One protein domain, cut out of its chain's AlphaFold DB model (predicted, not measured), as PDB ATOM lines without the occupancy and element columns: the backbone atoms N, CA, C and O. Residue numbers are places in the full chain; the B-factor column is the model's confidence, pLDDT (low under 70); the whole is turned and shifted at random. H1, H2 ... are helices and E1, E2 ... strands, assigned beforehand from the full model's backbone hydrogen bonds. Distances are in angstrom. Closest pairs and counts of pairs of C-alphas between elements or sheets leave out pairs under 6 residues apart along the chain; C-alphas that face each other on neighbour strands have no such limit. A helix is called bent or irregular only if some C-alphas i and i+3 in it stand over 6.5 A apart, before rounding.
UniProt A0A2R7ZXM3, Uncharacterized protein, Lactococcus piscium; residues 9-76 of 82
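What this domain is: This is residues 9 to 76 of the 82 residues of an uncharacterized protein of Lactococcus piscium (UniProt A0A2R7ZXM3). A three-stranded sheet and one long helix make a V; H1 only grazes the sheet, and residues 69 to 76, of which 69 to 74 belong to H1, stick out. The 68 printed residues, with three named strands then one named helix, are mixed in class and compact, with a radius of gyration of the C-alphas of 12.5 A and spans of 37 by 28 by 24 A. The antiparallel sheet, order E1, E2, E3, is a meander, each strand the neighbour of the one before.

Where its parts are: Find C-alpha 9 at (157.433, 129.972, 177.574), where E1, residues 9 to 13, begins. E2 is residues 25 to 30 and E3 residues 37 to 42, each 16.3 A long. H1, residues 56 to 74, runs 26.3 A to C-alpha 74 at (140.107, 131.288, 172.458); it is irregular, C-alphas 57 and 60 being 7.8 A apart.

How they stand to each other: Hairpin E1 and E2 has N 10 and O 28 within hydrogen-bond range, 2.9 A; hairpin E2 and E3 has N 38 and O 29, 2.8 A. H1 grazes the sheet with residues 61 to 68; the closest C-alphas of E2 and H1, Leu 26 and Phe 65, are 7.7 A apart. In H1, 13 of 15 O i to N i+4 pairs are within range.

The domain as a whole: C-alphas 33 and 57 are farthest apart, 38.0 A. The printed part has no cut; links E1 to E2 and E3 to H1 are long, and no printed residue is under 70 in pLDDT.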
ATOM      1  N   GLU A   9     156.946 129.133 178.659       96.38
ATOM      2  CA  GLU A   9     157.433 129.972 177.574       96.38
ATOM      3  C   GLU A   9     156.771 129.588 176.244       96.38
ATOM      4  O   GLU A   9     156.727 128.407 175.870       96.38
ATOM      5  N   LEU A  10     156.305 130.610 175.526       95.88
ATOM      6  CA  LEU A  10     155.925 130.574 174.118       95.88
ATOM      7  C   LEU A  10     156.799 131.574 173.360       95.88
ATOM      8  O   LEU A  10     156.866 132.746 173.726       95.88
ATOM      9  N   SER A  11     157.435 131.106 172.289       96.00
ATOM     10  CA  SER A  11     158.290 131.913 171.417       96.00
ATOM     11  C   SER A  11     157.906 131.642 169.963       96.00
ATOM     12  O   SER A  11     157.754 130.482 169.572       96.00
ATOM     13  N   ARG A  12     157.703 132.695 169.165       96.12
ATOM     14  CA  ARG A  12     157.270 132.598 167.762       96.12
ATOM     15  C   ARG A  12     157.913 133.713 166.939       96.12
ATOM     16  O   ARG A  12     157.821 134.875 167.322       96.12
ATOM     17  N   ILE A  13     158.523 133.377 165.805       97.12
ATOM     18  CA  ILE A  13     158.951 134.383 164.825       97.12
ATOM     19  C   ILE A  13     157.710 134.850 164.058       97.12
ATOM     20  O   ILE A  13     156.931 134.032 163.562       97.12
ATOM     21  N   LEU A  14     157.502 136.162 163.993       96.50
ATOM     22  CA  LEU A  14     156.421 136.789 163.240       96.50
ATOM     23  C   LEU A  14     156.892 137.046 161.810       96.50
ATOM     24  O   LEU A  14     157.244 138.164 161.442       96.50
ATOM     25  N   GLU A  15     156.939 135.976 161.023       93.62
ATOM     26  CA  GLU A  15     157.484 136.035 159.670       93.62
ATOM     27  C   GLU A  15     156.625 136.893 158.746       93.62
ATOM     28  O   GLU A  15     155.406 136.817 158.811       93.62
ATOM     29  N   GLN A  16     157.196 137.649 157.815       90.94
ATOM     30  CA  GLN A  16     156.381 138.234 156.743       90.94
ATOM     31  C   GLN A  16     156.113 137.189 155.653       90.94
ATOM     32  O   GLN A  16     154.963 136.933 155.298       90.94
ATOM     33  N   VAL A  17     157.176 136.514 155.212       90.62
ATOM     34  CA  VAL A  17     157.140 135.430 154.226       90.62
ATOM     35  C   VAL A  17     157.100 134.080 154.957       90.62
ATOM     36  O   VAL A  17     157.954 133.854 155.819       90.62
ATOM     37  N   PRO A  18     156.133 133.187 154.670       88.38
ATOM     38  CA  PRO A  18     156.055 131.874 155.314       88.38
ATOM     39  C   PRO A  18     157.348 131.062 155.173       88.38
ATOM     40  O   PRO A  18     157.916 131.007 154.084       88.38
ATOM     41  N   ASN A  19     157.773 130.403 156.256       89.81
ATOM     42  CA  ASN A  19     158.967 129.547 156.309       89.81
ATOM     43  C   ASN A  19     160.291 130.278 156.016       89.81
ATOM     44  O   ASN A  19     161.288 129.636 155.689       89.81
ATOM     45  N   SER A  20     160.317 131.610 156.114       93.81
ATOM     46  CA  SER A  20     161.544 132.394 155.917       93.81
ATOM     47  C   SER A  20     162.520 132.283 157.086       93.81
ATOM     48  O   SER A  20     163.714 132.503 156.919       93.81
ATOM     49  N   GLY A  21     162.023 131.986 158.285       93.44
ATOM     50  CA  GLY A  21     162.777 132.090 159.524       93.44
ATOM     51  C   GLY A  21     163.150 133.530 159.888       93.44
ATOM     52  O   GLY A  21     163.970 133.720 160.785       93.44
ATOM     53  N   GLU A  22     162.588 134.539 159.218       94.31
ATOM     54  CA  GLU A  22     162.949 135.948 159.385       94.31
ATOM     55  C   GLU A  22     161.785 136.770 159.928       94.31
ATOM     56  O   GLU A  22     160.648 136.614 159.496       94.31
ATOM     57  N   GLY A  23     162.075 137.682 160.857       95.19
ATOM     58  CA  GLY A  23     161.092 138.604 161.427       95.19
ATOM     59  C   GLY A  23     161.279 138.849 162.926       95.19
ATOM     60  O   GLY A  23     162.174 138.272 163.553       95.19
ATOM     61  N   PRO A  24     160.441 139.711 163.528       97.00
ATOM     62  CA  PRO A  24     160.459 139.955 164.964       97.00
ATOM     63  C   PRO A  24     160.122 138.694 165.764       97.00
ATOM     64  O   PRO A  24     159.270 137.896 165.368       97.00
ATOM     65  N   LEU A  25     160.744 138.539 166.928       98.00
ATOM     66  CA  LEU A  25     160.446 137.463 167.864       98.00
ATOM     67  C   LEU A  25     159.356 137.914 168.843       98.00
ATOM     68  O   LEU A  25     159.573 138.824 169.641       98.00
ATOM     69  N   LEU A  26     158.201 137.249 168.817       98.25
ATOM     70  CA  LEU A  26     157.210 137.303 169.890       98.25
ATOM     71  C   LEU A  26     157.609 136.306 170.977       98.25
ATOM     72  O   LEU A  26     157.711 135.108 170.710       98.25
ATOM     73  N   LYS A  27     157.777 136.792 172.206       97.94
ATOM     74  CA  LYS A  27     158.063 135.968 173.379       97.94
ATOM     75  C   LYS A  27     157.071 136.253 174.500       97.94
ATOM     76  O   LYS A  27     156.865 137.408 174.871       97.94
ATOM     77  N   ILE A  28     156.487 135.195 175.053       97.81
ATOM     78  CA  ILE A  28     155.562 135.231 176.185       97.81
ATOM     79  C   ILE A  28     156.090 134.280 177.254       97.81
ATOM     80  O   ILE A  28     156.296 133.096 176.988       97.81
ATOM     81  N   ILE A  29     156.309 134.798 178.460       97.44
ATOM     82  CA  ILE A  29     156.726 134.021 179.628       97.44
ATOM     83  C   ILE A  29     155.648 134.162 180.695       97.44
ATOM     84  O   ILE A  29     155.398 135.272 181.154       97.44
ATOM     85  N   VAL A  30     155.049 133.054 181.114       97.38
ATOM     86  CA  VAL A  30     154.114 132.984 182.243       97.38
ATOM     87  C   VAL A  30     154.844 132.354 183.421       97.38
ATOM     88  O   VAL A  30     155.516 131.329 183.261       97.38
ATOM     89  N   LYS A  31     154.746 132.970 184.599       97.44
ATOM     90  CA  LYS A  31     155.344 132.417 185.816       97.44
ATOM     91  C   LYS A  31     154.774 131.029 186.113       97.44
ATOM     92  O   LYS A  31     153.617 130.748 185.807       97.44
ATOM     93  N   SER A  32     155.584 130.163 186.710       96.25
ATOM     94  CA  SER A  32     155.169 128.806 187.093       96.25
ATOM     95  C   SER A  32     153.970 128.782 188.050       96.25
ATOM     96  O   SER A  32     153.167 127.856 187.982       96.25
ATOM     97  N   ASP A  33     153.833 129.809 188.888       95.62
ATOM     98  CA  ASP A  33     152.729 130.017 189.834       95.62
ATOM     99  C   ASP A  33     151.497 130.707 189.219       95.62
ATOM    100  O   ASP A  33     150.535 130.993 189.926       95.62
ATOM    101  N   LEU A  34     151.527 131.002 187.913       95.31
ATOM    102  CA  LEU A  34     150.477 131.704 187.166       95.31
ATOM    103  C   LEU A  34     150.139 133.114 187.692       95.31
ATOM    104  O   LEU A  34     149.166 133.716 187.246       95.31
ATOM    105  N   SER A  35     150.966 133.688 188.574       96.50
ATOM    106  CA  SER A  35     150.724 135.009 189.182       96.50
ATOM    107  C   SER A  35     150.926 136.178 188.217       96.50
ATOM    108  O   SER A  35     150.592 137.321 188.526       96.50
ATOM    109  N   GLY A  36     151.509 135.925 187.046       96.12
ATOM    110  CA  GLY A  36     151.713 136.950 186.038       96.12
ATOM    111  C   GLY A  36     152.498 136.458 184.836       96.12
ATOM    112  O   GLY A  36     152.981 135.323 184.780       96.12
ATOM    113  N   PHE A  37     152.642 137.351 183.865       97.44
ATOM    114  CA  PHE A  37     153.346 137.075 182.626       97.44
ATOM    115  C   PHE A  37     154.126 138.296 182.136       97.44
ATOM    116  O   PHE A  37     153.876 139.429 182.545       97.44
ATOM    117  N   LYS A  38     155.069 138.051 181.226       97.19
ATOM    118  CA  LYS A  38     155.763 139.065 180.435       97.19
ATOM    119  C   LYS A  38     155.571 138.742 178.960       97.19
ATOM    120  O   LYS A  38     155.815 137.611 178.547       97.19
ATOM    121  N   LEU A  39     155.175 139.741 178.178       97.56
ATOM    122  CA  LEU A  39     155.125 139.684 176.720       97.56
ATOM    123  C   LEU A  39     156.136 140.681 176.161       97.56
ATOM    124  O   LEU A  39     156.214 141.818 176.622       97.56
ATOM    125  N   SER A  40     156.915 140.261 175.171       98.00
ATOM    126  CA  SER A  40     157.860 141.133 174.477       98.00
ATOM    127  C   SER A  40     157.922 140.814 172.995       98.00
ATOM    128  O   SER A  40     157.858 139.649 172.603       98.00
ATOM    129  N   ILE A  41     158.113 141.860 172.197       98.00
ATOM    130  CA  ILE A  41     158.456 141.759 170.783       98.00
ATOM    131  C   ILE A  41     159.844 142.363 170.601       98.00
ATOM    132  O   ILE A  41     160.104 143.488 171.044       98.00
ATOM    133  N   THR A  42     160.741 141.592 170.000       98.25
ATOM    134  CA  THR A  42     162.143 141.969 169.801       98.25
ATOM    135  C   THR A  42     162.598 141.682 168.377       98.25
ATOM    136  O   THR A  42     161.868 141.073 167.596       98.25
ATOM    137  N   ASP A  43     163.826 142.069 168.037       96.50
ATOM    138  CA  ASP A  43     164.531 141.481 166.901       96.50
ATOM    139  C   ASP A  43     164.648 139.951 167.046       96.50
ATOM    140  O   ASP A  43     164.424 139.381 168.122       96.50
ATOM    141  N   LYS A  44     164.981 139.277 165.940       96.50
ATOM    142  CA  LYS A  44     165.126 137.813 165.870       96.50
ATOM    143  C   LYS A  44     166.095 137.268 166.927       96.50
ATOM    144  O   LYS A  44     165.889 136.171 167.438       96.50
ATOM    145  N   ALA A  45     167.125 138.045 167.269       95.62
ATOM    146  CA  ALA A  45     168.129 137.693 168.271       95.62
ATOM    147  C   ALA A  45     167.618 137.791 169.722       95.62
ATOM    148  O   ALA A  45     168.259 137.257 170.626       95.62
ATOM    149  N   GLY A  46     166.484 138.454 169.968       95.38
ATOM    150  CA  GLY A  46     165.945 138.627 171.316       95.38
ATOM    151  C   GLY A  46     166.539 139.806 172.092       95.38
ATOM    152  O   GLY A  46     166.326 139.892 173.301       95.38
ATOM    153  N   LEU A  47     167.300 140.685 171.435       95.44
ATOM    154  CA  LEU A  47     168.132 141.698 172.092       95.44
ATOM    155  C   LEU A  47     167.476 143.077 172.111       95.44
ATOM    156  O   LEU A  47     167.540 143.776 173.122       95.44
ATOM    157  N   ARG A  48     166.853 143.490 171.002       97.19
ATOM    158  CA  ARG A  48     166.304 144.849 170.856       97.19
ATOM    159  C   ARG A  48     164.795 144.826 170.772       97.19
ATOM    160  O   ARG A  48     164.248 144.118 169.938       97.19
ATOM    161  N   HIS A  49     164.123 145.636 171.584       97.44
ATOM    162  CA  HIS A  49     162.675 145.806 171.492       97.44
ATOM    163  C   HIS A  49     162.268 146.483 170.182       97.44
ATOM    164  O   HIS A  49     162.874 147.471 169.768       97.44
ATOM    165  N   ILE A  50     161.213 145.963 169.553       95.50
ATOM    166  CA  ILE A  50     160.668 146.487 168.299       95.50
ATOM    167  C   ILE A  50     159.210 146.880 168.517       95.50
ATOM    168  O   ILE A  50     158.417 146.104 169.051       95.50
ATOM    169  N   ASN A  51     158.841 148.075 168.055       96.38
ATOM    170  CA  ASN A  51     157.447 148.494 167.992       96.38
ATOM    171  C   ASN A  51     156.853 148.153 166.618       96.38
ATOM    172  O   ASN A  51     156.992 148.917 165.661       96.38
ATOM    173  N   ILE A  52     156.152 147.020 166.535       96.25
ATOM    174  CA  ILE A  52     155.499 146.571 165.296       96.25
ATOM    175  C   ILE A  52     154.274 147.414 164.910       96.25
ATOM    176  O   ILE A  52     153.820 147.319 163.775       96.25
ATOM    177  N   PHE A  53     153.764 148.268 165.801       96.38
ATOM    178  CA  PHE A  53     152.585 149.114 165.568       96.38
ATOM    179  C   PHE A  53     152.932 150.520 165.067       96.38
ATOM    180  O   PHE A  53     152.037 151.302 164.766       96.38
ATOM    181  N   LYS A  54     154.224 150.858 164.967       94.19
ATOM    182  CA  LYS A  54     154.667 152.199 164.555       94.19
ATOM    183  C   LYS A  54     154.481 152.475 163.057       94.19
ATOM    184  O   LYS A  54     154.385 153.635 162.676       94.19
ATOM    185  N   SER A  55     154.468 151.439 162.215       91.38
ATOM    186  CA  SER A  55     154.389 151.572 160.754       91.38
ATOM    187  C   SER A  55     153.304 150.666 160.163       91.38
ATOM    188  O   SER A  55     153.205 149.506 160.583       91.38
ATOM    189  N   PRO A  56     152.526 151.144 159.170       90.06
ATOM    190  CA  PRO A  56     151.572 150.317 158.430       90.06
ATOM    191  C   PRO A  56     152.247 149.220 157.593       90.06
ATOM    192  O   PRO A  56     151.621 148.201 157.316       90.06
ATOM    193  N   GLU A  57     153.531 149.356 157.249       90.19
ATOM    194  CA  GLU A  57     154.290 148.326 156.516       90.19
ATOM    195  C   GLU A  57     154.381 147.002 157.291       90.19
ATOM    196  O   GLU A  57     154.488 145.922 156.710       90.19
ATOM    197  N   ASN A  58     154.236 147.063 158.618       93.06
ATOM    198  CA  ASN A  58     154.220 145.894 159.489       93.06
ATOM    199  C   ASN A  58     152.859 145.185 159.533       93.06
ATOM    200  O   ASN A  58     152.673 144.315 160.382       93.06
ATOM    201  N   LYS A  59     151.893 145.518 158.663       94.94
ATOM    202  CA  LYS A  59     150.526 144.973 158.733       94.94
ATOM    203  C   LYS A  59     150.486 143.445 158.804       94.94
ATOM    204  O   LYS A  59     149.805 142.898 159.662       94.94
ATOM    205  N   MET A  60     151.279 142.755 157.982       94.69
ATOM    206  CA  MET A  60     151.367 141.287 158.010       94.69
ATOM    207  C   MET A  60     151.895 140.756 159.357       94.69
ATOM    208  O   MET A  60     151.398 139.765 159.887       94.69
ATOM    209  N   ILE A  61     152.887 141.435 159.939       96.38
ATOM    210  CA  ILE A  61     153.465 141.093 161.247       96.38
ATOM    211  C   ILE A  61     152.427 141.323 162.355       96.38
ATOM    212  O   ILE A  61     152.276 140.482 163.241       96.38
ATOM    213  N   GLN A  62     151.681 142.430 162.288       97.38
ATOM    214  CA  GLN A  62     150.588 142.748 163.211       97.38
ATOM    215  C   GLN A  62     149.468 141.706 163.127       97.38
ATOM    216  O   GLN A  62     149.022 141.210 164.157       97.38
ATOM    217  N   ASP A  63     149.058 141.311 161.922       96.50
ATOM    218  CA  ASP A  63     148.019 140.297 161.724       96.50
ATOM    219  C   ASP A  63     148.440 138.943 162.291       96.50
ATOM    220  O   ASP A  63     147.662 138.282 162.980       96.50
ATOM    221  N   LYS A  64     149.703 138.555 162.093       95.94
ATOM    222  CA  LYS A  64     150.253 137.347 162.714       95.94
ATOM    223  C   LYS A  64     150.313 137.457 164.231       95.94
ATOM    224  O   LYS A  64     149.993 136.480 164.906       95.94
ATOM    225  N   PHE A  65     150.678 138.616 164.776       97.38
ATOM    226  CA  PHE A  65     150.605 138.858 166.216       97.38
ATOM    227  C   PHE A  65     149.173 138.659 166.731       97.38
ATOM    228  O   PHE A  65     148.965 137.856 167.641       97.38
ATOM    229  N   TYR A  66     148.179 139.308 166.116       97.19
ATOM    230  CA  TYR A  66     146.777 139.172 166.516       97.19
ATOM    231  C   TYR A  66     146.269 137.740 166.384       97.19
ATOM    232  O   TYR A  66     145.587 137.262 167.285       97.19
ATOM    233  N   PHE A  67     146.657 137.019 165.333       96.44
ATOM    234  CA  PHE A  67     146.327 135.605 165.178       96.44
ATOM    235  C   PHE A  67     146.844 134.759 166.351       96.44
ATOM    236  O   PHE A  67     146.090 133.967 166.917       96.44
ATOM    237  N   GLN A  68     148.105 134.947 166.768       96.44
ATOM    238  CA  GLN A  68     148.649 134.235 167.932       96.44
ATOM    239  C   GLN A  68     147.920 134.616 169.226       96.44
ATOM    240  O   GLN A  68     147.610 133.741 170.033       96.44
ATOM    241  N   MET A  69     147.630 135.904 169.431       97.38
ATOM    242  CA  MET A  69     146.954 136.363 170.646       97.38
ATOM    243  C   MET A  69     145.504 135.878 170.720       97.38
ATOM    244  O   MET A  69     145.086 135.413 171.777       97.38
ATOM    245  N   ASN A  70     144.768 135.900 169.608       97.69
ATOM    246  CA  ASN A  70     143.407 135.366 169.531       97.69
ATOM    247  C   ASN A  70     143.392 133.870 169.842       97.69
ATOM    248  O   ASN A  70     142.615 133.434 170.678       97.69
ATOM    249  N   ALA A  71     144.341 133.099 169.302       96.94
ATOM    250  CA  ALA A  71     144.464 131.680 169.620       96.94
ATOM    251  C   ALA A  71     144.671 131.405 171.127       96.94
ATOM    252  O   ALA A  71     144.246 130.359 171.627       96.94
ATOM    253  N   LEU A  72     145.334 132.311 171.854       96.62
ATOM    254  CA  LEU A  72     145.495 132.220 173.310       96.62
ATOM    255  C   LEU A  72     144.239 132.676 174.061       96.62
ATOM    256  O   LEU A  72     143.923 132.107 175.105       96.62
ATOM    257  N   ILE A  73     143.509 133.654 173.527       97.19
ATOM    258  CA  ILE A  73     142.214 134.087 174.066       97.19
ATOM    259  C   ILE A  73     141.171 132.976 173.927       97.19
ATOM    260  O   ILE A  73     140.537 132.617 174.915       97.19
ATOM    261  N   ASP A  74     141.064 132.363 172.749       97.81
ATOM    262  CA  ASP A  74     140.107 131.288 172.458       97.81
ATOM    263  C   ASP A  74     140.312 130.066 173.366       97.81
ATOM    264  O   ASP A  74     139.372 129.349 173.695       97.81
ATOM    265  N   ARG A  75     141.555 129.836 173.805       96.50
ATOM    266  CA  ARG A  75     141.924 128.759 174.739       96.50
ATOM    267  C   ARG A  75     141.787 129.149 176.213       96.50
ATOM    268  O   ARG A  75     142.158 128.360 177.076       96.50
ATOM    269  N   GLY A  76     141.318 130.361 176.509       95.56
ATOM    270  CA  GLY A  76     141.171 130.868 177.874       95.56
ATOM    271  C   GLY A  76     142.493 131.176 178.585       95.56
ATOM    272  O   GLY A  76     142.505 131.299 179.806       95.56
TER     273      GLY A  76